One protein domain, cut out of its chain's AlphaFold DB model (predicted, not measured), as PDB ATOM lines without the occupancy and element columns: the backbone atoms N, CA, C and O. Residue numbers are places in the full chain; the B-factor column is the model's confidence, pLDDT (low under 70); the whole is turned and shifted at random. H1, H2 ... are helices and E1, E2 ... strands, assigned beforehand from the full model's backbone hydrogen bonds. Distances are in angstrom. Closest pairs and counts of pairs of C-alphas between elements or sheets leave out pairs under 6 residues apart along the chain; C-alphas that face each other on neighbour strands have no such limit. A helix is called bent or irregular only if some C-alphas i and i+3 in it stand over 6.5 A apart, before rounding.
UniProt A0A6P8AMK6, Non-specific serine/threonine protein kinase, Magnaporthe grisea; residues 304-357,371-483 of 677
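Overview. This is residues 304 to 357 and 371 to 483 of the 677 residues of the protein "Non-specific serine/threonine protein kinase" of Magnaporthe grisea (UniProt A0A6P8AMK6). A long helix, H1, runs through the middle between a small two-stranded sheet, E1 and E2, and the helices H2 and H5. H3 packs on residues 318 to 325 of H1 and H4 is near H3, while residues 377 to 418, 42 residues with no named element, make a long loop whose C-alphas lie 9 to 45 A from the mean of all C-alphas and which folds back toward H2. The 167 printed residues include six named helices and two named strands, in the order H1 E1 E2 H2 H3 H4 H5 H6; the sheet is antiparallel. The class is mostly helix, with 71 residues, under half, in named elements. The whole is loose, radius of gyration of the C-alphas 19.5 A, spanning 68 by 42 by 28 A.

Arrangement. The closest C-alphas of H1, residues 318 to 337, and E2, residues 373 to 376, are those of Gln 327 and Val 374, 6.1 A apart. E2 is antiparallel to E1, residues 350 to 353; N 351 and O 375, 2.8 A apart, are within hydrogen-bond range. H1, with residues 329 to 333 alone, only just touches H2, residues 419 to 422, with 3 pairs of C-alphas within 8 A, closest Ile 333 and Pro 419, 6.2 A. With residues 318 to 325 alone it touches H3, residues 428 to 437, closest C-alphas Arg 321 and Trp 437, 5.8 A, at a steep tilt of 41 degrees, opposite ways. H2 touches H5, residues 448 to 459, closest C-alphas Ala 420 and Leu 455, 5.1 A. H4, residues 440 to 445, and H6, residues 466 to 476, are each close to H5 but not clearly touching. Every O i to N i+4 pair is within hydrogen-bond range in H1, H4, H5 and H6; H2 is too short for one; irregular H3, with C-alphas 433 and 436 8.4 A apart, has 1 of 6, and 2 of 7 O i to N i+3 pairs.

Along the chain. H1 begins at C-alpha 318 (-122.217, 77.481, 29.599) and is 28.5 A long; H5 is 16.9 A and H6 15.0 A, ending at C-alpha 476 (-102.635, 51.416, 28.394).

Size, cuts and confidence. Residues 358 to 370 are cut out, with C-alphas 357 and 371 10.2 A apart. The links H1 to E1 and E2 to H2 are long. pLDDT is under 70 at residues 387 to 395, 398 to 413, 429 to 432 and 482 to 483.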
ATOM      1  N   GLY A 304    -121.041  82.511  51.439       94.50
ATOM      2  CA  GLY A 304    -121.616  82.833  50.133       94.50
ATOM      3  C   GLY A 304    -121.660  81.664  49.148       94.50
ATOM      4  O   GLY A 304    -122.075  81.874  48.008       94.50
ATOM      5  N   ALA A 305    -121.252  80.457  49.553       97.00
ATOM      6  CA  ALA A 305    -121.507  79.262  48.762       97.00
ATOM      7  C   ALA A 305    -122.990  78.867  48.813       97.00
ATOM      8  O   ALA A 305    -123.689  79.136  49.791       97.00
ATOM      9  N   LYS A 306    -123.454  78.212  47.752       97.44
ATOM     10  CA  LYS A 306    -124.765  77.556  47.674       97.44
ATOM     11  C   LYS A 306    -124.573  76.098  47.301       97.44
ATOM     12  O   LYS A 306    -123.556  75.773  46.685       97.44
ATOM     13  N   THR A 307    -125.522  75.238  47.652       97.69
ATOM     14  CA  THR A 307    -125.522  73.884  47.092       97.69
ATOM     15  C   THR A 307    -125.752  73.964  45.584       97.69
ATOM     16  O   THR A 307    -126.357  74.920  45.094       97.69
ATOM     17  N   MET A 308    -125.253  72.984  44.840       96.69
ATOM     18  CA  MET A 308    -125.505  72.870  43.406       96.69
ATOM     19  C   MET A 308    -127.008  72.687  43.134       96.69
ATOM     20  O   MET A 308    -127.507  73.256  42.171       96.69
ATOM     21  N   GLU A 309    -127.732  72.006  44.030       95.94
ATOM     22  CA  GLU A 309    -129.196  71.831  43.982       95.94
ATOM     23  C   GLU A 309    -129.961  73.168  44.105       95.94
ATOM     24  O   GLU A 309    -130.967  73.381  43.433       95.94
ATOM     25  N   ASP A 310    -129.466  74.111  44.915       96.31
ATOM     26  CA  ASP A 310    -130.090  75.430  45.120       96.31
ATOM     27  C   ASP A 310    -129.760  76.455  44.015       96.31
ATOM     28  O   ASP A 310    -130.144  77.634  44.094       96.31
ATOM     29  N   MET A 311    -128.986  76.063  43.002       96.25
ATOM     30  CA  MET A 311    -128.590  76.931  41.898       96.25
ATOM     31  C   MET A 311    -129.428  76.654  40.657       96.25
ATOM     32  O   MET A 311    -129.673  75.512  40.309       96.25
ATOM     33  N   ASP A 312    -129.805  77.711  39.934       95.75
ATOM     34  CA  ASP A 312    -130.395  77.586  38.599       95.75
ATOM     35  C   ASP A 312    -129.270  77.526  37.550       95.75
ATOM     36  O   ASP A 312    -128.656  78.566  37.264       95.75
ATOM     37  N   PRO A 313    -128.987  76.364  36.928       95.56
ATOM     38  CA  PRO A 313    -127.897  76.248  35.964       95.56
ATOM     39  C   PRO A 313    -128.161  77.088  34.709       95.56
ATOM     40  O   PRO A 313    -127.226  77.570  34.067       95.56
ATOM     41  N   SER A 314    -129.428  77.319  34.350       94.94
ATOM     42  CA  SER A 314    -129.790  78.107  33.166       94.94
ATOM     43  C   SER A 314    -129.431  79.590  33.308       94.94
ATOM     44  O   SER A 314    -129.206  80.274  32.306       94.94
ATOM     45  N   SER A 315    -129.293  80.067  34.550       95.19
ATOM     46  CA  SER A 315    -128.824  81.418  34.862       95.19
ATOM     47  C   SER A 315    -127.312  81.604  34.662       95.19
ATOM     48  O   SER A 315    -126.832  82.738  34.606       95.19
ATOM     49  N   LEU A 316    -126.552  80.510  34.518       95.44
ATOM     50  CA  LEU A 316    -125.095  80.525  34.404       95.44
ATOM     51  C   LEU A 316    -124.621  80.376  32.945       95.44
ATOM     52  O   LEU A 316    -125.140  79.540  32.191       95.44
ATOM     53  N   PRO A 317    -123.561  81.103  32.533       95.19
ATOM     54  CA  PRO A 317    -122.911  80.874  31.248       95.19
ATOM     55  C   PRO A 317    -122.463  79.417  31.089       95.19
ATOM     56  O   PRO A 317    -121.945  78.812  32.026       95.19
ATOM     57  N   ALA A 318    -122.600  78.868  29.880       94.69
ATOM     58  CA  ALA A 318    -122.217  77.481  29.599       94.69
ATOM     59  C   ALA A 318    -120.746  77.186  29.945       94.69
ATOM     60  O   ALA A 318    -120.451  76.110  30.451       94.69
ATOM     61  N   SER A 319    -119.840  78.147  29.728       94.75
ATOM     62  CA  SER A 319    -118.429  78.007  30.109       94.75
ATOM     63  C   SER A 319    -118.254  77.835  31.618       94.75
ATOM     64  O   SER A 319    -117.597  76.897  32.042       94.75
ATOM     65  N   LEU A 320    -118.922  78.665  32.426       95.50
ATOM     66  CA  LEU A 320    -118.838  78.595  33.886       95.50
ATOM     67  C   LEU A 320    -119.411  77.279  34.427       95.50
ATOM     68  O   LEU A 320    -118.868  76.709  35.366       95.50
ATOM     69  N   ARG A 321    -120.487  76.766  33.819       95.94
ATOM     70  CA  ARG A 321    -121.026  75.446  34.175       95.94
ATOM     71  C   ARG A 321    -120.041  74.320  33.882       95.94
ATOM     72  O   ARG A 321    -119.882  73.428  34.708       95.94
ATOM     73  N   LEU A 322    -119.358  74.376  32.739       94.94
ATOM     74  CA  LEU A 322    -118.304  73.417  32.413       94.94
ATOM     75  C   LEU A 322    -117.110  73.539  33.368       94.94
ATOM     76  O   LEU A 322    -116.577  72.512  33.771       94.94
ATOM     77  N   ASP A 323    -116.734  74.749  33.788       96.06
ATOM     78  CA  ASP A 323    -115.672  74.951  34.784       96.06
ATOM     79  C   ASP A 323    -116.048  74.337  36.145       96.06
ATOM     80  O   ASP A 323    -115.219  73.691  36.787       96.06
ATOM     81  N   ILE A 324    -117.313  74.476  36.563       96.38
ATOM     82  CA  ILE A 324    -117.849  73.849  37.781       96.38
ATOM     83  C   ILE A 324    -117.761  72.322  37.683       96.38
ATOM     84  O   ILE A 324    -117.204  71.682  38.576       96.38
ATOM     85  N   LEU A 325    -118.247  71.738  36.581       95.19
ATOM     86  CA  LEU A 325    -118.169  70.292  36.347       95.19
ATOM     87  C   LEU A 325    -116.714  69.803  36.282       95.19
ATOM     88  O   LEU A 325    -116.397  68.730  36.794       95.19
ATOM     89  N   ALA A 326    -115.808  70.593  35.704       94.75
ATOM     90  CA  ALA A 326    -114.394  70.251  35.654       94.75
ATOM     91  C   ALA A 326    -113.767  70.201  37.059       94.75
ATOM     92  O   ALA A 326    -113.071  69.236  37.388       94.75
ATOM     93  N   GLN A 327    -114.029  71.198  37.914       96.38
ATOM     94  CA  GLN A 327    -113.547  71.179  39.300       96.38
ATOM     95  C   GLN A 327    -114.164  70.025  40.101       96.38
ATOM     96  O   GLN A 327    -113.436  69.321  40.798       96.38
ATOM     97  N   LEU A 328    -115.467  69.771  39.941       96.00
ATOM     98  CA  LEU A 328    -116.174  68.656  40.575       96.00
ATOM     99  C   LEU A 328    -115.527  67.300  40.248       96.00
ATOM    100  O   LEU A 328    -115.221  66.507  41.141       96.00
ATOM    101  N   PHE A 329    -115.278  67.031  38.965       94.56
ATOM    102  CA  PHE A 329    -114.657  65.780  38.534       94.56
ATOM    103  C   PHE A 329    -113.206  65.675  38.986       94.56
ATOM    104  O   PHE A 329    -112.781  64.603  39.414       94.56
ATOM    105  N   ALA A 330    -112.445  66.770  38.946       93.56
ATOM    106  CA  ALA A 330    -111.090  66.781  39.479       93.56
ATOM    107  C   ALA A 330    -111.072  66.459  40.984       93.56
ATOM    108  O   ALA A 330    -110.288  65.604  41.399       93.56
ATOM    109  N   ALA A 331    -111.970  67.066  41.769       95.38
ATOM    110  CA  ALA A 331    -112.125  66.826  43.202       95.38
ATOM    111  C   ALA A 331    -112.480  65.363  43.505       95.38
ATOM    112  O   ALA A 331    -111.807  64.715  44.307       95.38
ATOM    113  N   ASN A 332    -113.474  64.803  42.810       95.44
ATOM    114  CA  ASN A 332    -113.876  63.411  43.002       95.44
ATOM    115  C   ASN A 332    -112.743  62.427  42.660       95.44
ATOM    116  O   ASN A 332    -112.482  61.484  43.402       95.44
ATOM    117  N   ILE A 333    -112.005  62.657  41.568       93.62
ATOM    118  CA  ILE A 333    -110.847  61.816  41.233       93.62
ATOM    119  C   ILE A 333    -109.717  61.975  42.245       93.62
ATOM    120  O   ILE A 333    -109.030  60.998  42.544       93.62
ATOM    121  N   ALA A 334    -109.518  63.175  42.786       92.62
ATOM    122  CA  ALA A 334    -108.534  63.389  43.831       92.62
ATOM    123  C   ALA A 334    -108.900  62.625  45.115       92.62
ATOM    124  O   ALA A 334    -108.027  61.963  45.671       92.62
ATOM    125  N   LEU A 335    -110.180  62.598  45.509       93.75
ATOM    126  CA  LEU A 335    -110.678  61.742  46.595       93.75
ATOM    127  C   LEU A 335    -110.426  60.255  46.315       93.75
ATOM    128  O   LEU A 335    -109.848  59.567  47.155       93.75
ATOM    129  N   MET A 336    -110.755  59.771  45.113       92.44
ATOM    130  CA  MET A 336    -110.506  58.371  44.737       92.44
ATOM    131  C   MET A 336    -109.016  58.017  44.771       92.44
ATOM    132  O   MET A 336    -108.643  56.923  45.189       92.44
ATOM    133  N   ASN A 337    -108.148  58.935  44.344       90.06
ATOM    134  CA  ASN A 337    -106.696  58.779  44.446       90.06
ATOM    135  C   ASN A 337    -106.206  58.838  45.898       90.06
ATOM    136  O   ASN A 337    -105.145  58.300  46.205       90.06
ATOM    137  N   CYS A 338    -106.985  59.447  46.792       88.94
ATOM    138  CA  CYS A 338    -106.791  59.371  48.231       88.94
ATOM    139  C   CYS A 338    -107.371  58.097  48.869       88.94
ATOM    140  O   CYS A 338    -107.310  57.959  50.091       88.94
ATOM    141  N   GLY A 339    -107.906  57.166  48.072       90.50
ATOM    142  CA  GLY A 339    -108.545  55.950  48.564       90.50
ATOM    143  C   GLY A 339    -109.893  56.210  49.232       90.50
ATOM    144  O   GLY A 339    -110.290  55.413  50.069       90.50
ATOM    145  N   VAL A 340    -110.563  57.322  48.908       93.00
ATOM    146  CA  VAL A 340    -111.896  57.678  49.412       93.00
ATOM    147  C   VAL A 340    -112.891  57.659  48.254       93.00
ATOM    148  O   VAL A 340    -112.697  58.329  47.240       93.00
ATOM    149  N   LEU A 341    -113.975  56.907  48.407       94.19
ATOM    150  CA  LEU A 341    -115.140  56.954  47.532       94.19
ATOM    151  C   LEU A 341    -116.248  57.705  48.267       94.19
ATOM    152  O   LEU A 341    -116.650  57.307  49.356       94.19
ATOM    153  N   HIS A 342    -116.752  58.786  47.674       95.56
ATOM    154  CA  HIS A 342    -117.783  59.603  48.318       95.56
ATOM    155  C   HIS A 342    -119.096  58.830  48.546       95.56
ATOM    156  O   HIS A 342    -119.787  59.074  49.532       95.56
ATOM    157  N   SER A 343    -119.442  57.919  47.631       94.81
ATOM    158  CA  SER A 343    -120.652  57.071  47.629       94.81
ATOM    159  C   SER A 343    -122.010  57.790  47.586       94.81
ATOM    160  O   SER A 343    -123.022  57.131  47.385       94.81
ATOM    161  N   ASP A 344    -122.043  59.120  47.689       95.06
ATOM    162  CA  ASP A 344    -123.255  59.948  47.592       95.06
ATOM    163  C   ASP A 344    -122.971  61.273  46.868       95.06
ATOM    164  O   ASP A 344    -123.209  62.375  47.364       95.06
ATOM    165  N   LEU A 345    -122.364  61.160  45.686       93.81
ATOM    166  CA  LEU A 345    -121.994  62.308  44.866       93.81
ATOM    167  C   LEU A 345    -123.227  62.851  44.126       93.81
ATOM    168  O   LEU A 345    -123.526  62.434  43.008       93.81
ATOM    169  N   CYS A 346    -123.933  63.786  44.752       93.81
ATOM    170  CA  CYS A 346    -125.166  64.393  44.247       93.81
ATOM    171  C   CYS A 346    -125.170  65.918  44.452       93.81
ATOM    172  O   CYS A 346    -124.359  66.453  45.204       93.81
ATOM    173  N   GLU A 347    -126.078  66.636  43.782       95.56
ATOM    174  CA  GLU A 347    -126.098  68.111  43.772       95.56
ATOM    175  C   GLU A 347    -126.244  68.740  45.169       95.56
ATOM    176  O   GLU A 347    -125.615  69.762  45.456       95.56
ATOM    177  N   ARG A 348    -126.993  68.092  46.071       95.81
ATOM    178  CA  ARG A 348    -127.134  68.531  47.468       95.81
ATOM    179  C   ARG A 348    -125.819  68.506  48.253       95.81
ATOM    180  O   ARG A 348    -125.668  69.295  49.174       95.81
ATOM    181  N   ASN A 349    -124.864  67.659  47.856       97.62
ATOM    182  CA  ASN A 349    -123.573  67.436  48.524       97.62
ATOM    183  C   ASN A 349    -122.409  68.178  47.834       97.62
ATOM    184  O   ASN A 349    -121.231  67.882  48.054       97.62
ATOM    185  N   ILE A 350    -122.725  69.159  46.979       98.06
ATOM    186  CA  ILE A 350    -121.746  69.977  46.257       98.06
ATOM    187  C   ILE A 350    -121.997  71.447  46.589       98.06
ATOM    188  O   ILE A 350    -123.038  71.992  46.239       98.06
ATOM    189  N   LEU A 351    -121.041  72.114  47.236       98.31
ATOM    190  CA  LEU A 351    -121.073  73.560  47.470       98.31
ATOM    191  C   LEU A 351    -120.322  74.299  46.364       98.31
ATOM    192  O   LEU A 351    -119.181  73.974  46.041       98.31
ATOM    193  N   ILE A 352    -120.935  75.349  45.828       98.25
ATOM    194  CA  ILE A 352    -120.359  76.211  44.801       98.25
ATOM    195  C   ILE A 352    -120.302  77.635  45.336       98.25
ATOM    196  O   ILE A 352    -121.323  78.258  45.639       98.25
ATOM    197  N   ARG A 353    -119.089  78.180  45.404       97.12
ATOM    198  CA  ARG A 353    -118.848  79.606  45.616       97.12
ATOM    199  C   ARG A 353    -118.474  80.232  44.282       97.12
ATOM    200  O   ARG A 353    -117.366  80.035  43.787       97.12
ATOM    201  N   LEU A 354    -119.411  80.970  43.697       95.19
ATOM    202  CA  LEU A 354    -119.162  81.691  42.453       95.19
ATOM    203  C   LEU A 354    -118.186  82.857  42.679       95.19
ATOM    204  O   LEU A 354    -118.221  83.478  43.747       95.19
ATOM    205  N   PRO A 355    -117.368  83.208  41.670       91.81
ATOM    206  CA  PRO A 355    -116.613  84.450  41.696       91.81
ATOM    207  C   PRO A 355    -117.563  85.635  41.865       91.81
ATOM    208  O   PRO A 355    -118.620  85.678  41.228       91.81
ATOM    209  N   LYS A 356    -117.190  86.622  42.685       86.62
ATOM    210  CA  LYS A 356    -117.911  87.899  42.714       86.62
ATOM    211  C   LYS A 356    -117.747  88.542  41.336       86.62
ATOM    212  O   LYS A 356    -116.680  89.057  41.015       86.62
ATOM    213  N   THR A 357    -118.780  88.504  40.497       72.25
ATOM    214  CA  THR A 357    -118.786  89.304  39.271       72.25
ATOM    215  C   THR A 357    -118.656  90.763  39.686       72.25
ATOM    216  O   THR A 357    -119.496  91.267  40.422       72.25
ATOM    217  N   PRO A 371    -111.865  83.361  43.796       92.94
ATOM    218  CA  PRO A 371    -111.997  82.459  42.662       92.94
ATOM    219  C   PRO A 371    -113.224  81.554  42.809       92.94
ATOM    220  O   PRO A 371    -113.750  81.355  43.907       92.94
ATOM    221  N   LEU A 372    -113.646  80.964  41.687       95.69
ATOM    222  CA  LEU A 372    -114.615  79.871  41.684       95.69
ATOM    223  C   LEU A 372    -114.076  78.743  42.563       95.69
ATOM    224  O   LEU A 372    -112.970  78.256  42.318       95.69
ATOM    225  N   ARG A 373    -114.879  78.303  43.530       97.25
ATOM    226  CA  ARG A 373    -114.554  77.156  44.377       97.25
ATOM    227  C   ARG A 373    -115.715  76.173  44.383       97.25
ATOM    228  O   ARG A 373    -116.826  76.541  44.764       97.25
ATOM    229  N   VAL A 374    -115.436  74.937  43.978       98.19
ATOM    230  CA  VAL A 374    -116.358  73.799  44.060       98.19
ATOM    231  C   VAL A 374    -115.880  72.860  45.159       98.19
ATOM    232  O   VAL A 374    -114.708  72.490  45.189       98.19
ATOM    233  N   VAL A 375    -116.779  72.504  46.073       98.38
ATOM    234  CA  VAL A 375    -116.449  71.769  47.292       98.38
ATOM    235  C   VAL A 375    -117.374  70.575  47.478       98.38
ATOM    236  O   VAL A 375    -118.592  70.724  47.438       98.38
ATOM    237  N   LEU A 376    -116.783  69.409  47.728       98.38
ATOM    238  CA  LEU A 376    -117.475  68.177  48.100       98.38
ATOM    239  C   LEU A 376    -117.594  68.069  49.618       98.38
ATOM    240  O   LEU A 376    -116.617  68.315  50.331       98.38
ATOM    241  N   PHE A 377    -118.771  67.699  50.112       98.38
ATOM    242  CA  PHE A 377    -119.035  67.536  51.539       98.38
ATOM    243  C   PHE A 377    -120.051  66.414  51.789       98.38
ATOM    244  O   PHE A 377    -120.617  65.875  50.851       98.38
ATOM    245  N   ASP A 378    -120.301  66.107  53.064       97.81
ATOM    246  CA  ASP A 378    -121.187  65.020  53.502       97.81
ATOM    247  C   ASP A 378    -120.632  63.613  53.212       97.81
ATOM    248  O   ASP A 378    -121.102  62.873  52.351       97.81
ATOM    249  N   PHE A 379    -119.588  63.237  53.959       97.69
ATOM    250  CA  PHE A 379    -118.918  61.935  53.817       97.69
ATOM    251  C   PHE A 379    -119.504  60.844  54.736       97.69
ATOM    252  O   PHE A 379    -118.826  59.862  55.038       97.69
ATOM    253  N   ASN A 380    -120.743  60.996  55.220       95.31
ATOM    254  CA  ASN A 380    -121.346  60.075  56.196       95.31
ATOM    255  C   ASN A 380    -121.567  58.652  55.653       95.31
ATOM    256  O   ASN A 380    -121.509  57.694  56.420       95.31
ATOM    257  N   VAL A 381    -121.743  58.496  54.340       94.50
ATOM    258  CA  VAL A 381    -121.891  57.195  53.654       94.50
ATOM    259  C   VAL A 381    -120.700  56.839  52.760       94.50
ATOM    260  O   VAL A 381    -120.752  55.881  51.988       94.50
ATOM    261  N   SER A 382    -119.608  57.598  52.851       94.50
ATOM    262  CA  SER A 382    -118.395  57.330  52.081       94.50
ATOM    263  C   SER A 382    -117.744  56.003  52.461       94.50
ATOM    264  O   SER A 382    -117.961  55.465  53.542       94.50
ATOM    265  N   SER A 383    -116.910  55.469  51.579       90.88
ATOM    266  CA  SER A 383    -116.005  54.373  51.919       90.88
ATOM    267  C   SER A 383    -114.562  54.826  51.748       90.88
ATOM    268  O   SER A 383    -114.251  55.668  50.905       90.88
ATOM    269  N   TYR A 384    -113.665  54.298  52.576       89.75
ATOM    270  CA  TYR A 384    -112.245  54.606  52.495       89.75
ATOM    271  C   TYR A 384    -111.393  53.349  52.679       89.75
ATOM    272  O   TYR A 384    -111.711  52.466  53.471       89.75
ATOM    273  N   GLU A 385    -110.295  53.261  51.933       81.94
ATOM    274  CA  GLU A 385    -109.411  52.087  51.884       81.94
ATOM    275  C   GLU A 385    -108.248  52.156  52.887       81.94
ATOM    276  O   GLU A 385    -107.320  51.344  52.826       81.94
ATOM    277  N   TRP A 386    -108.244  53.125  53.807       75.38
ATOM    278  CA  TRP A 386    -107.155  53.256  54.774       75.38
ATOM    279  C   TRP A 386    -107.221  52.122  55.783       75.38
ATOM    280  O   TRP A 386    -107.934  52.172  56.782       75.38
ATOM    281  N   LYS A 387    -106.426  51.090  55.531       60.28
ATOM    282  CA  LYS A 387    -106.082  50.126  56.560       60.28
ATOM    283  C   LYS A 387    -105.088  50.837  57.470       60.28
ATOM    284  O   LYS A 387    -104.048  51.254  56.953       60.28
ATOM    285  N   PRO A 388    -105.349  50.991  58.782       56.03
ATOM    286  CA  PRO A 388    -104.232  51.175  59.687       56.03
ATOM    287  C   PRO A 388    -103.315  49.990  59.396       56.03
ATOM    288  O   PRO A 388    -103.713  48.833  59.560       56.03
ATOM    289  N   GLU A 389    -102.138  50.255  58.833       52.19
ATOM    290  CA  GLU A 389    -101.091  49.252  58.825       52.19
ATOM    291  C   GLU A 389    -100.867  48.971  60.302       52.19
ATOM    292  O   GLU A 389    -100.274  49.778  61.015       52.19
ATOM    293  N   LYS A 390    -101.458  47.875  60.792       50.47
ATOM    294  CA  LYS A 390    -101.102  47.305  62.078       50.47
ATOM    295  C   LYS A 390     -99.628  46.976  61.937       50.47
ATOM    296  O   LYS A 390     -99.276  45.885  61.491       50.47
ATOM    297  N   GLY A 391     -98.770  47.931  62.282       48.91
ATOM    298  CA  GLY A 391     -97.465  47.601  62.797       48.91
ATOM    299  C   GLY A 391     -97.768  46.665  63.951       48.91
ATOM    300  O   GLY A 391     -98.264  47.086  64.988       48.91
ATOM    301  N   THR A 392     -97.571  45.368  63.754       48.31
ATOM    302  CA  THR A 392     -97.608  44.375  64.830       48.31
ATOM    303  C   THR A 392     -96.389  44.537  65.740       48.31
ATOM    304  O   THR A 392     -95.874  43.552  66.263       48.31
ATOM    305  N   ASP A 393     -95.906  45.766  65.898       51.69
ATOM    306  CA  ASP A 393     -94.871  46.124  66.839       51.69
ATOM    307  C   ASP A 393     -95.584  46.252  68.179       51.69
ATOM    308  O   ASP A 393     -95.983  47.310  68.656       51.69
ATOM    309  N   ILE A 394     -95.838  45.072  68.733       54.50
ATOM    310  CA  ILE A 394     -96.059  44.901  70.151       54.50
ATOM    311  C   ILE A 394     -94.786  45.442  70.798       54.50
ATOM    312  O   ILE A 394     -93.692  44.957  70.488       54.50
ATOM    313  N   ASN A 395     -94.908  46.465  71.640       66.00
ATOM    314  CA  ASN A 395     -93.749  46.955  72.373       66.00
ATOM    315  C   ASN A 395     -93.181  45.838  73.268       66.00
ATOM    316  O   ASN A 395     -93.794  44.784  73.460       66.00
ATOM    317  N   ASP A 396     -92.005  46.060  73.853       74.12
ATOM    318  CA  ASP A 396     -91.363  45.073  74.733       74.12
ATOM    319  C   ASP A 396     -92.260  44.632  75.920       74.12
ATOM    320  O   ASP A 396     -91.983  43.615  76.561       74.12
ATOM    321  N   GLU A 397     -93.340  45.369  76.211       76.31
ATOM    322  CA  GLU A 397     -94.290  45.118  77.300       76.31
ATOM    323  C   GLU A 397     -95.525  44.301  76.884       76.31
ATOM    324  O   GLU A 397     -96.318  43.917  77.744       76.31
ATOM    325  N   GLY A 398     -95.683  43.953  75.604       64.19
ATOM    326  CA  GLY A 398     -96.870  43.225  75.150       64.19
ATOM    327  C   GLY A 398     -98.049  44.127  74.776       64.19
ATOM    328  O   GLY A 398     -99.114  43.610  74.436       64.19
ATOM    329  N   GLU A 399     -97.880  45.448  74.838       58.38
ATOM    330  CA  GLU A 399     -98.918  46.423  74.520       58.38
ATOM    331  C   GLU A 399     -98.793  46.870  73.059       58.38
ATOM    332  O   GLU A 399     -97.696  47.009  72.510       58.38
ATOM    333  N   TYR A 400     -99.935  47.076  72.406       53.91
ATOM    334  CA  TYR A 400     -99.960  47.720  71.098       53.91
ATOM    335  C   TYR A 400     -99.546  49.179  71.300       53.91
ATOM    336  O   TYR A 400    -100.271  49.928  71.956       53.91
ATOM    337  N   GLU A 401     -98.387  49.583  70.769       54.75
ATOM    338  CA  GLU A 401     -98.073  51.008  70.668       54.75
ATOM    339  C   GLU A 401     -99.189  51.693  69.877       54.75
ATOM    340  O   GLU A 401     -99.681  51.134  68.892       54.75
ATOM    341  N   ASP A 402     -99.631  52.862  70.368       54.16
ATOM    342  CA  ASP A 402    -100.686  53.685  69.772       54.16
ATOM    343  C   ASP A 402    -100.607  53.585  68.249       54.16
ATOM    344  O   ASP A 402     -99.563  53.911  67.688       54.16
ATOM    345  N   ASN A 403    -101.676  53.102  67.599       50.44
ATOM    346  CA  ASN A 403    -101.737  52.935  66.148       50.44
ATOM    347  C   ASN A 403    -101.396  54.275  65.482       50.44
ATOM    348  O   ASN A 403    -102.270  55.120  65.266       50.44
ATOM    349  N   ILE A 404    -100.118  54.498  65.182       50.81
ATOM    350  CA  ILE A 404     -99.691  55.652  64.419       50.81
ATOM    351  C   ILE A 404    -100.306  55.417  63.057       50.81
ATOM    352  O   ILE A 404     -99.972  54.452  62.372       50.81
ATOM    353  N   PHE A 405    -101.230  56.295  62.685       53.22
ATOM    354  CA  PHE A 405    -101.709  56.394  61.322       53.22
ATOM    355  C   PHE A 405    -100.501  56.551  60.425       53.22
ATOM    356  O   PHE A 405     -99.955  57.651  60.284       53.22
ATOM    357  N   LEU A 406    -100.066  55.449  59.827       50.62
ATOM    358  CA  LEU A 406     -99.181  55.542  58.700       50.62
ATOM    359  C   LEU A 406     -99.997  56.281  57.655       50.62
ATOM    360  O   LEU A 406    -101.043  55.820  57.195       50.62
ATOM    361  N   ARG A 407     -99.562  57.524  57.417       56.09
ATOM    362  CA  ARG A 407    -100.047  58.380  56.344       56.09
ATOM    363  C   ARG A 407    -100.237  57.458  55.147       56.09
ATOM    364  O   ARG A 407     -99.243  56.815  54.805       56.09
ATOM    365  N   PRO A 408    -101.441  57.368  54.548       52.66
ATOM    366  CA  PRO A 408    -101.609  56.578  53.343       52.66
ATOM    367  C   PRO A 408    -100.463  56.968  52.420       52.66
ATOM    368  O   PRO A 408    -100.291  58.153  52.116       52.66
ATOM    369  N   GLU A 409     -99.576  56.023  52.106       55.03
ATOM    370  CA  GLU A 409     -98.541  56.285  51.122       55.03
ATOM    371  C   GLU A 409     -99.310  56.459  49.826       55.03
ATOM    372  O   GLU A 409     -99.709  55.492  49.181       55.03
ATOM    373  N   PHE A 410     -99.628  57.716  49.511       54.38
ATOM    374  CA  PHE A 410    -100.603  58.043  48.482       54.38
ATOM    375  C   PHE A 410    -100.172  57.531  47.092       54.38
ATOM    376  O   PHE A 410    -100.991  57.580  46.190       54.38
ATOM    377  N   TRP A 411     -98.950  56.988  46.928       52.72
ATOM    378  CA  TRP A 411     -98.413  56.234  45.777       52.72
ATOM    379  C   TRP A 411     -97.195  55.383  46.233       52.72
ATOM    380  O   TRP A 411     -96.473  55.912  47.078       52.72
ATOM    381  N   PRO A 412     -96.844  54.174  45.688       48.28
ATOM    382  CA  PRO A 412     -97.259  53.534  44.429       48.28
ATOM    383  C   PRO A 412     -97.405  51.981  44.491       48.28
ATOM    384  O   PRO A 412     -96.427  51.235  44.379       48.28
ATOM    385  N   LYS A 413     -98.634  51.456  44.525       58.81
ATOM    386  CA  LYS A 413     -98.892  50.115  43.941       58.81
ATOM    387  C   LYS A 413     -99.717  50.189  42.659       58.81
ATOM    388  O   LYS A 413     -99.453  49.431  41.731       58.81
ATOM    389  N   LYS A 414    -100.673  51.118  42.579       73.25
ATOM    390  CA  LYS A 414    -101.486  51.377  41.378       73.25
ATOM    391  C   LYS A 414    -100.993  52.673  40.691       73.25
ATOM    392  O   LYS A 414    -100.068  53.307  41.194       73.25
ATOM    393  N   LEU A 415    -101.534  53.044  39.529       78.50
ATOM    394  CA  LEU A 415    -101.306  54.356  38.882       78.50
ATOM    395  C   LEU A 415    -102.431  55.336  39.263       78.50
ATOM    396  O   LEU A 415    -103.543  54.867  39.520       78.50
ATOM    397  N   PRO A 416    -102.196  56.667  39.253       84.94
ATOM    398  CA  PRO A 416    -103.253  57.643  39.504       84.94
ATOM    399  C   PRO A 416    -104.382  57.504  38.510       84.94
ATOM    400  O   PRO A 416    -104.163  57.411  37.300       84.94
ATOM    401  N   ARG A 417    -105.606  57.518  39.038       89.12
ATOM    402  CA  ARG A 417    -106.807  57.686  38.231       89.12
ATOM    403  C   ARG A 417    -106.746  59.072  37.602       89.12
ATOM    404  O   ARG A 417    -106.338  60.036  38.248       89.12
ATOM    405  N   HIS A 418    -107.150  59.158  36.341       91.44
ATOM    406  CA  HIS A 418    -107.182  60.398  35.569       91.44
ATOM    407  C   HIS A 418    -108.631  60.709  35.167       91.44
ATOM    408  O   HIS A 418    -109.297  59.797  34.662       91.44
ATOM    409  N   PRO A 419    -109.121  61.960  35.303       91.69
ATOM    410  CA  PRO A 419    -110.519  62.301  35.021       91.69
ATOM    411  C   PRO A 419    -110.979  61.870  33.628       91.69
ATOM    412  O   PRO A 419    -111.929  61.102  33.506       91.69
ATOM    413  N   ALA A 420    -110.225  62.228  32.583       91.69
ATOM    414  CA  ALA A 420    -110.580  61.855  31.212       91.69
ATOM    415  C   ALA A 420    -110.681  60.336  30.975       91.69
ATOM    416  O   ALA A 420    -111.355  59.932  30.042       91.69
ATOM    417  N   ARG A 421    -110.030  59.495  31.793       90.31
ATOM    418  CA  ARG A 421    -110.119  58.027  31.700       90.31
ATOM    419  C   ARG A 421    -111.332  57.487  32.449       90.31
ATOM    420  O   ARG A 421    -112.029  56.636  31.916       90.31
ATOM    421  N   ILE A 422    -111.580  57.976  33.665       90.44
ATOM    422  CA  ILE A 422    -112.703  57.512  34.491       90.44
ATOM    423  C   ILE A 422    -114.045  57.903  33.873       90.44
ATOM    424  O   ILE A 422    -114.976  57.099  33.891       90.44
ATOM    425  N   TYR A 423    -114.118  59.098  33.289       90.81
ATOM    426  CA  TYR A 423    -115.334  59.649  32.695       90.81
ATOM    427  C   TYR A 423    -115.441  59.427  31.174       90.81
ATOM    428  O   TYR A 423    -116.417  59.859  30.554       90.81
ATOM    429  N   TRP A 424    -114.469  58.740  30.557       91.75
ATOM    430  CA  TRP A 424    -114.483  58.451  29.118       91.75
ATOM    431  C   TRP A 424    -115.722  57.654  28.724       91.75
ATOM    432  O   TRP A 424    -116.001  56.629  29.342       91.75
ATOM    433  N   ASN A 425    -116.453  58.093  27.697       88.44
ATOM    434  CA  ASN A 425    -117.712  57.465  27.267       88.44
ATOM    435  C   ASN A 425    -118.784  57.340  28.378       88.44
ATOM    436  O   ASN A 425    -119.808  56.705  28.158       88.44
ATOM    437  N   LYS A 426    -118.600  57.956  29.556       85.75
ATOM    438  CA  LYS A 426    -119.549  57.896  30.683       85.75
ATOM    439  C   LYS A 426    -120.450  59.124  30.761       85.75
ATOM    440  O   LYS A 426    -120.849  59.529  31.848       85.75
ATOM    441  N   MET A 427    -120.774  59.700  29.604       81.25
ATOM    442  CA  MET A 427    -121.710  60.820  29.509       81.25
ATOM    443  C   MET A 427    -123.040  60.463  30.198       81.25
ATOM    444  O   MET A 427    -123.567  61.254  30.965       81.25
ATOM    445  N   GLU A 428    -123.489  59.211  30.026       70.88
ATOM    446  CA  GLU A 428    -124.742  58.684  30.583       70.88
ATOM    447  C   GLU A 428    -124.748  58.439  32.080       70.88
ATOM    448  O   GLU A 428    -125.736  58.743  32.744       70.88
ATOM    449  N   TYR A 429    -123.625  57.993  32.639       67.94
ATOM    450  CA  TYR A 429    -123.477  57.882  34.090       67.94
ATOM    451  C   TYR A 429    -123.553  59.257  34.776       67.94
ATOM    452  O   TYR A 429    -123.888  59.351  35.950       67.94
ATOM    453  N   ALA A 430    -123.261  60.325  34.030       60.91
ATOM    454  CA  ALA A 430    -123.373  61.707  34.470       60.91
ATOM    455  C   ALA A 430    -124.703  62.388  34.054       60.91
ATOM    456  O   ALA A 430    -124.967  63.498  34.517       60.91
ATOM    457  N   TYR A 431    -125.544  61.753  33.220       53.06
ATOM    458  CA  TYR A 431    -126.797  62.346  32.723       53.06
ATOM    459  C   TYR A 431    -127.898  62.384  33.795       53.06
ATOM    460  O   TYR A 431    -128.576  63.391  33.952       53.06
ATOM    461  N   GLY A 432    -128.048  61.330  34.602       63.62
ATOM    462  CA  GLY A 432    -129.200  61.221  35.510       63.62
ATOM    463  C   GLY A 432    -129.322  62.343  36.551       63.62
ATOM    464  O   GLY A 432    -130.434  62.683  36.944       63.62
ATOM    465  N   SER A 433    -128.201  62.928  36.979       73.38
ATOM    466  CA  SER A 433    -128.191  63.910  38.072       73.38
ATOM    467  C   SER A 433    -127.744  65.306  37.672       73.38
ATOM    468  O   SER A 433    -127.961  66.215  38.457       73.38
ATOM    469  N   TRP A 434    -127.124  65.501  36.500       86.94
ATOM    470  CA  TRP A 434    -126.500  66.789  36.170       86.94
ATOM    471  C   TRP A 434    -126.881  67.358  34.811       86.94
ATOM    472  O   TRP A 434    -126.305  68.374  34.446       86.94
ATOM    473  N   ASP A 435    -127.816  66.765  34.060       88.31
ATOM    474  CA  ASP A 435    -128.204  67.172  32.693       88.31
ATOM    475  C   ASP A 435    -128.338  68.691  32.494       88.31
ATOM    476  O   ASP A 435    -127.882  69.266  31.494       88.31
ATOM    477  N   GLU A 436    -128.918  69.385  33.465       91.56
ATOM    478  CA  GLU A 436    -129.165  70.827  33.409       91.56
ATOM    479  C   GLU A 436    -127.872  71.664  33.372       91.56
ATOM    480  O   GLU A 436    -127.822  72.748  32.773       91.56
ATOM    481  N   TRP A 437    -126.770  71.114  33.885       93.00
ATOM    482  CA  TRP A 437    -125.452  71.742  33.893       93.00
ATOM    483  C   TRP A 437    -124.744  71.691  32.538       93.00
ATOM    484  O   TRP A 437    -123.897  72.534  32.242       93.00
ATOM    485  N   TRP A 438    -125.171  70.822  31.627       90.75
ATOM    486  CA  TRP A 438    -124.528  70.625  30.327       90.75
ATOM    487  C   TRP A 438    -124.902  71.727  29.337       90.75
ATOM    488  O   TRP A 438    -126.031  72.215  29.353       90.75
ATOM    489  N   PRO A 439    -124.020  72.121  28.408       92.06
ATOM    490  CA  PRO A 439    -124.423  72.976  27.299       92.06
ATOM    491  C   PRO A 439    -125.647  72.407  26.562       92.06
ATOM    492  O   PRO A 439    -125.714  71.212  26.272       92.06
ATOM    493  N   ASP A 440    -126.599  73.269  26.191       91.00
ATOM    494  CA  ASP A 440    -127.816  72.885  25.458       91.00
ATOM    495  C   ASP A 440    -127.526  72.074  24.190       91.00
ATOM    496  O   ASP A 440    -128.305  71.198  23.811       91.00
ATOM    497  N   SER A 441    -126.413  72.381  23.517       90.12
ATOM    498  CA  SER A 441    -125.953  71.650  22.339       90.12
ATOM    499  C   SER A 441    -125.682  70.182  22.654       90.12
ATOM    500  O   SER A 441    -126.097  69.321  21.885       90.12
ATOM    501  N   TRP A 442    -125.073  69.885  23.803       88.81
ATOM    502  CA  TRP A 442    -124.699  68.526  24.200       88.81
ATOM    503  C   TRP A 442    -125.925  67.714  24.603       88.81
ATOM    504  O   TRP A 442    -126.100  66.598  24.113       88.81
ATOM    505  N   ARG A 443    -126.837  68.320  25.378       85.88
ATOM    506  CA  ARG A 443    -128.129  67.705  25.733       85.88
ATOM    507  C   ARG A 443    -128.930  67.273  24.503       85.88
ATOM    508  O   ARG A 443    -129.572  66.228  24.510       85.88
ATOM    509  N   ARG A 444    -128.913  68.085  23.440       86.12
ATOM    510  CA  ARG A 444    -129.662  67.804  22.201       86.12
ATOM    511  C   ARG A 444    -128.940  66.835  21.274       86.12
ATOM    512  O   ARG A 444    -129.603  66.063  20.591       86.12
ATOM    513  N   SER A 445    -127.611  66.916  21.209       77.81
ATOM    514  CA  SER A 445    -126.800  66.137  20.271       77.81
ATOM    515  C   SER A 445    -126.630  64.683  20.725       77.81
ATOM    516  O   SER A 445    -126.489  63.802  19.882       77.81
ATOM    517  N   LYS A 446    -126.641  64.408  22.043       71.19
ATOM    518  CA  LYS A 446    -126.278  63.108  22.653       71.19
ATOM    519  C   LYS A 446    -124.951  62.520  22.135       71.19
ATOM    520  O   LYS A 446    -124.650  61.351  22.358       71.19
ATOM    521  N   THR A 447    -124.129  63.307  21.438       81.12
ATOM    522  CA  THR A 447    -122.879  62.830  20.855       81.12
ATOM    523  C   THR A 447    -121.787  62.830  21.911       81.12
ATOM    524  O   THR A 447    -121.237  63.880  22.244       81.12
ATOM    525  N   ILE A 448    -121.397  61.632  22.344       87.19
ATOM    526  CA  ILE A 448    -120.269  61.370  23.254       87.19
ATOM    527  C   ILE A 448    -118.951  62.003  22.756       87.19
ATOM    528  O   ILE A 448    -118.059  62.308  23.543       87.19
ATOM    529  N   ALA A 449    -118.825  62.254  21.450       89.00
ATOM    530  CA  ALA A 449    -117.640  62.863  20.852       89.00
ATOM    531  C   ALA A 449    -117.313  64.265  21.401       89.00
ATOM    532  O   ALA A 449    -116.142  64.548  21.648       89.00
ATOM    533  N   GLU A 450    -118.313  65.133  21.601       89.81
ATOM    534  CA  GLU A 450    -118.089  66.495  22.119       89.81
ATOM    535  C   GLU A 450    -117.654  66.458  23.587       89.81
ATOM    536  O   GLU A 450    -116.701  67.133  23.971       89.81
ATOM    537  N   TRP A 451    -118.292  65.589  24.373       89.81
ATOM    538  CA  TRP A 451    -117.922  65.297  25.753       89.81
ATOM    539  C   TRP A 451    -116.477  64.810  25.867       89.81
ATOM    540  O   TRP A 451    -115.673  65.393  26.587       89.81
ATOM    541  N   ASN A 452    -116.118  63.779  25.105       91.88
ATOM    542  CA  ASN A 452    -114.772  63.219  25.116       91.88
ATOM    543  C   ASN A 452    -113.721  64.240  24.664       91.88
ATOM    544  O   ASN A 452    -112.638  64.296  25.242       91.88
ATOM    545  N   ALA A 453    -114.026  65.056  23.650       92.38
ATOM    546  CA  ALA A 453    -113.130  66.122  23.211       92.38
ATOM    547  C   ALA A 453    -112.882  67.140  24.333       92.38
ATOM    548  O   ALA A 453    -111.728  67.481  24.596       92.38
ATOM    549  N   TRP A 454    -113.938  67.550  25.037       93.88
ATOM    550  CA  TRP A 454    -113.827  68.428  26.199       93.88
ATOM    551  C   TRP A 454    -113.025  67.789  27.338       93.88
ATOM    552  O   TRP A 454    -112.122  68.432  27.863       93.88
ATOM    553  N   LEU A 455    -113.256  66.510  27.675       92.94
ATOM    554  CA  LEU A 455    -112.451  65.812  28.689       92.94
ATOM    555  C   LEU A 455    -110.949  65.861  28.350       92.94
ATOM    556  O   LEU A 455    -110.103  66.047  29.229       92.94
ATOM    557  N   LEU A 456    -110.597  65.673  27.075       92.94
ATOM    558  CA  LEU A 456    -109.199  65.733  26.656       92.94
ATOM    559  C   LEU A 456    -108.636  67.147  26.804       92.94
ATOM    560  O   LEU A 456    -107.551  67.308  27.364       92.94
ATOM    561  N   GLU A 457    -109.376  68.153  26.339       94.12
ATOM    562  CA  GLU A 457    -108.995  69.563  26.448       94.12
ATOM    563  C   GLU A 457    -108.749  69.977  27.904       94.12
ATOM    564  O   GLU A 457    -107.745  70.626  28.192       94.12
ATOM    565  N   GLN A 458    -109.610  69.543  28.830       94.00
ATOM    566  CA  GLN A 458    -109.543  69.974  30.225       94.00
ATOM    567  C   GLN A 458    -108.360  69.403  31.006       94.00
ATOM    568  O   GLN A 458    -107.819  70.098  31.862       94.00
ATOM    569  N   TRP A 459    -107.949  68.154  30.763       92.75
ATOM    570  CA  TRP A 459    -106.996  67.486  31.666       92.75
ATOM    571  C   TRP A 459    -105.705  66.995  31.022       92.75
ATOM    572  O   TRP A 459    -104.705  66.877  31.725       92.75
ATOM    573  N   THR A 460    -105.642  66.760  29.712       88.75
ATOM    574  CA  THR A 460    -104.472  66.055  29.141       88.75
ATOM    575  C   THR A 460    -103.184  66.875  29.106       88.75
ATOM    576  O   THR A 460    -102.092  66.309  29.190       88.75
ATOM    577  N   ASP A 461    -103.300  68.202  29.050       87.88
ATOM    578  CA  ASP A 461    -102.157  69.117  28.964       87.88
ATOM    579  C   ASP A 461    -101.988  70.021  30.194       87.88
ATOM    580  O   ASP A 461    -101.111  70.887  30.222       87.88
ATOM    581  N   THR A 462    -102.763  69.799  31.258       87.38
ATOM    582  CA  THR A 462    -102.582  70.564  32.501       87.38
ATOM    583  C   THR A 462    -101.313  70.136  33.230       87.38
ATOM    584  O   THR A 462    -100.943  68.961  33.242       87.38
ATOM    585  N   ARG A 463    -100.645  71.083  33.902       87.50
ATOM    586  CA  ARG A 463     -99.401  70.822  34.653       87.50
ATOM    587  C   ARG A 463     -99.535  69.660  35.643       87.50
ATOM    588  O   ARG A 463     -98.577  68.916  35.832       87.50
ATOM    589  N   PHE A 464    -100.702  69.531  36.271       82.56
ATOM    590  CA  PHE A 464    -100.971  68.516  37.284       82.56
ATOM    591  C   PHE A 464    -101.255  67.135  36.673       82.56
ATOM    592  O   PHE A 464    -100.682  66.140  37.111       82.56
ATOM    593  N   TRP A 465    -102.084  67.065  35.628       86.31
ATOM    594  CA  TRP A 465    -102.549  65.787  35.079       86.31
ATOM    595  C   TRP A 465    -101.709  65.256  33.920       86.31
ATOM    596  O   TRP A 465    -101.680  64.045  33.707       86.31
ATOM    597  N   LYS A 466    -100.958  66.108  33.213       88.94
ATOM    598  CA  LYS A 466    -100.126  65.696  32.075       88.94
ATOM    599  C   LYS A 466     -99.158  64.547  32.398       88.94
ATOM    600  O   LYS A 466     -99.124  63.587  31.630       88.94
ATOM    601  N   PRO A 467     -98.411  64.551  33.523       87.81
ATOM    602  CA  PRO A 467     -97.536  63.425  33.856       87.81
ATOM    603  C   PRO A 467     -98.303  62.111  34.053       87.81
ATOM    604  O   PRO A 467     -97.833  61.049  33.641       87.81
ATOM    605  N   VAL A 468     -99.494  62.179  34.659       84.69
ATOM    606  CA  VAL A 468    -100.381  61.023  34.853       84.69
ATOM    607  C   VAL A 468    -100.880  60.521  33.502       84.69
ATOM    608  O   VAL A 468    -100.789  59.328  33.213       84.69
ATOM    609  N   TRP A 469    -101.344  61.434  32.653       89.56
ATOM    610  CA  TRP A 469    -101.819  61.140  31.310       89.56
ATOM    611  C   TRP A 469    -100.743  60.472  30.451       89.56
ATOM    612  O   TRP A 469    -100.969  59.388  29.921       89.56
ATOM    613  N   ASP A 470     -99.542  61.048  30.380       89.50
ATOM    614  CA  ASP A 470     -98.425  60.503  29.603       89.50
ATOM    615  C   ASP A 470     -97.999  59.109  30.111       89.50
ATOM    616  O   ASP A 470     -97.578  58.245  29.334       89.50
ATOM    617  N   CYS A 471     -98.101  58.853  31.418       85.12
ATOM    618  CA  CYS A 471     -97.890  57.523  31.994       85.12
ATOM    619  C   CYS A 471     -98.989  56.537  31.582       85.12
ATOM    620  O   CYS A 471     -98.669  55.441  31.117       85.12
ATOM    621  N   LEU A 472    -100.261  56.923  31.686       85.44
ATOM    622  CA  LEU A 472    -101.395  56.081  31.297       85.44
ATOM    623  C   LEU A 472    -101.398  55.778  29.798       85.44
ATOM    624  O   LEU A 472    -101.598  54.632  29.411       85.44
ATOM    625  N   MET A 473    -101.104  56.761  28.950       88.38
ATOM    626  CA  MET A 473    -101.027  56.582  27.499       88.38
ATOM    627  C   MET A 473     -99.905  55.623  27.095       88.38
ATOM    628  O   MET A 473    -100.070  54.839  26.162       88.38
ATOM    629  N   ARG A 474     -98.774  55.636  27.815       88.38
ATOM    630  CA  ARG A 474     -97.693  54.658  27.614       88.38
ATOM    631  C   ARG A 474     -98.056  53.262  28.117       88.38
ATOM    632  O   ARG A 474     -97.665  52.290  27.481       88.38
ATOM    633  N   ALA A 475     -98.764  53.164  29.241       83.81
ATOM    634  CA  ALA A 475     -99.099  51.887  29.868       83.81
ATOM    635  C   ALA A 475    -100.297  51.180  29.208       83.81
ATOM    636  O   ALA A 475    -100.285  49.962  29.069       83.81
ATOM    637  N   GLN A 476    -101.322  51.934  28.805       86.25
ATOM    638  CA  GLN A 476    -102.635  51.416  28.394       86.25
ATOM    639  C   GLN A 476    -103.019  51.789  26.953       86.25
ATOM    640  O   GLN A 476    -104.076  51.380  26.475       86.25
ATOM    641  N   GLY A 477    -102.196  52.575  26.255       88.94
ATOM    642  CA  GLY A 477    -102.487  53.050  24.902       88.94
ATOM    643  C   GLY A 477    -103.529  54.179  24.842       88.94
ATOM    644  O   GLY A 477    -103.987  54.675  25.878       88.94
ATOM    645  N   PRO A 478    -103.884  54.629  23.623       87.69
ATOM    646  CA  PRO A 478    -104.866  55.685  23.416       87.69
ATOM    647  C   PRO A 478    -106.281  55.263  23.801       87.69
ATOM    648  O   PRO A 478    -106.631  54.084  23.756       87.69
ATOM    649  N   LEU A 479    -107.095  56.254  24.164       84.56
ATOM    650  CA  LEU A 479    -108.526  56.056  24.354       84.56
ATOM    651  C   LEU A 479    -109.186  55.766  23.002       84.56
ATOM    652  O   LEU A 479    -109.009  56.523  22.048       84.56
ATOM    653  N   ASP A 480    -109.915  54.654  22.926       81.69
ATOM    654  CA  ASP A 480    -110.642  54.228  21.731       81.69
ATOM    655  C   ASP A 480    -112.095  54.723  21.823       81.69
ATOM    656  O   ASP A 480    -112.817  54.304  22.732       81.69
ATOM    657  N   PRO A 481    -112.553  55.610  20.920       70.56
ATOM    658  CA  PRO A 481    -113.942  56.056  20.904       70.56
ATOM    659  C   PRO A 481    -114.920  54.920  20.578       70.56
ATOM    660  O   PRO A 481    -116.083  55.016  20.941       70.56
ATOM    661  N   SER A 482    -114.465  53.866  19.886       65.00
ATOM    662  CA  SER A 482    -115.321  52.794  19.355       65.00
ATOM    663  C   SER A 482    -115.603  51.660  20.342       65.00
ATOM    664  O   SER A 482    -116.486  50.840  20.099       65.00
ATOM    665  N   LYS A 483    -114.895  51.617  21.476       60.19
ATOM    666  CA  LYS A 483    -115.195  50.694  22.574       60.19
ATOM    667  C   LYS A 483    -116.241  51.320  23.495       60.19
ATOM    668  O   LYS A 483    -115.947  51.725  24.618       60.19
TER     669      LYS A 483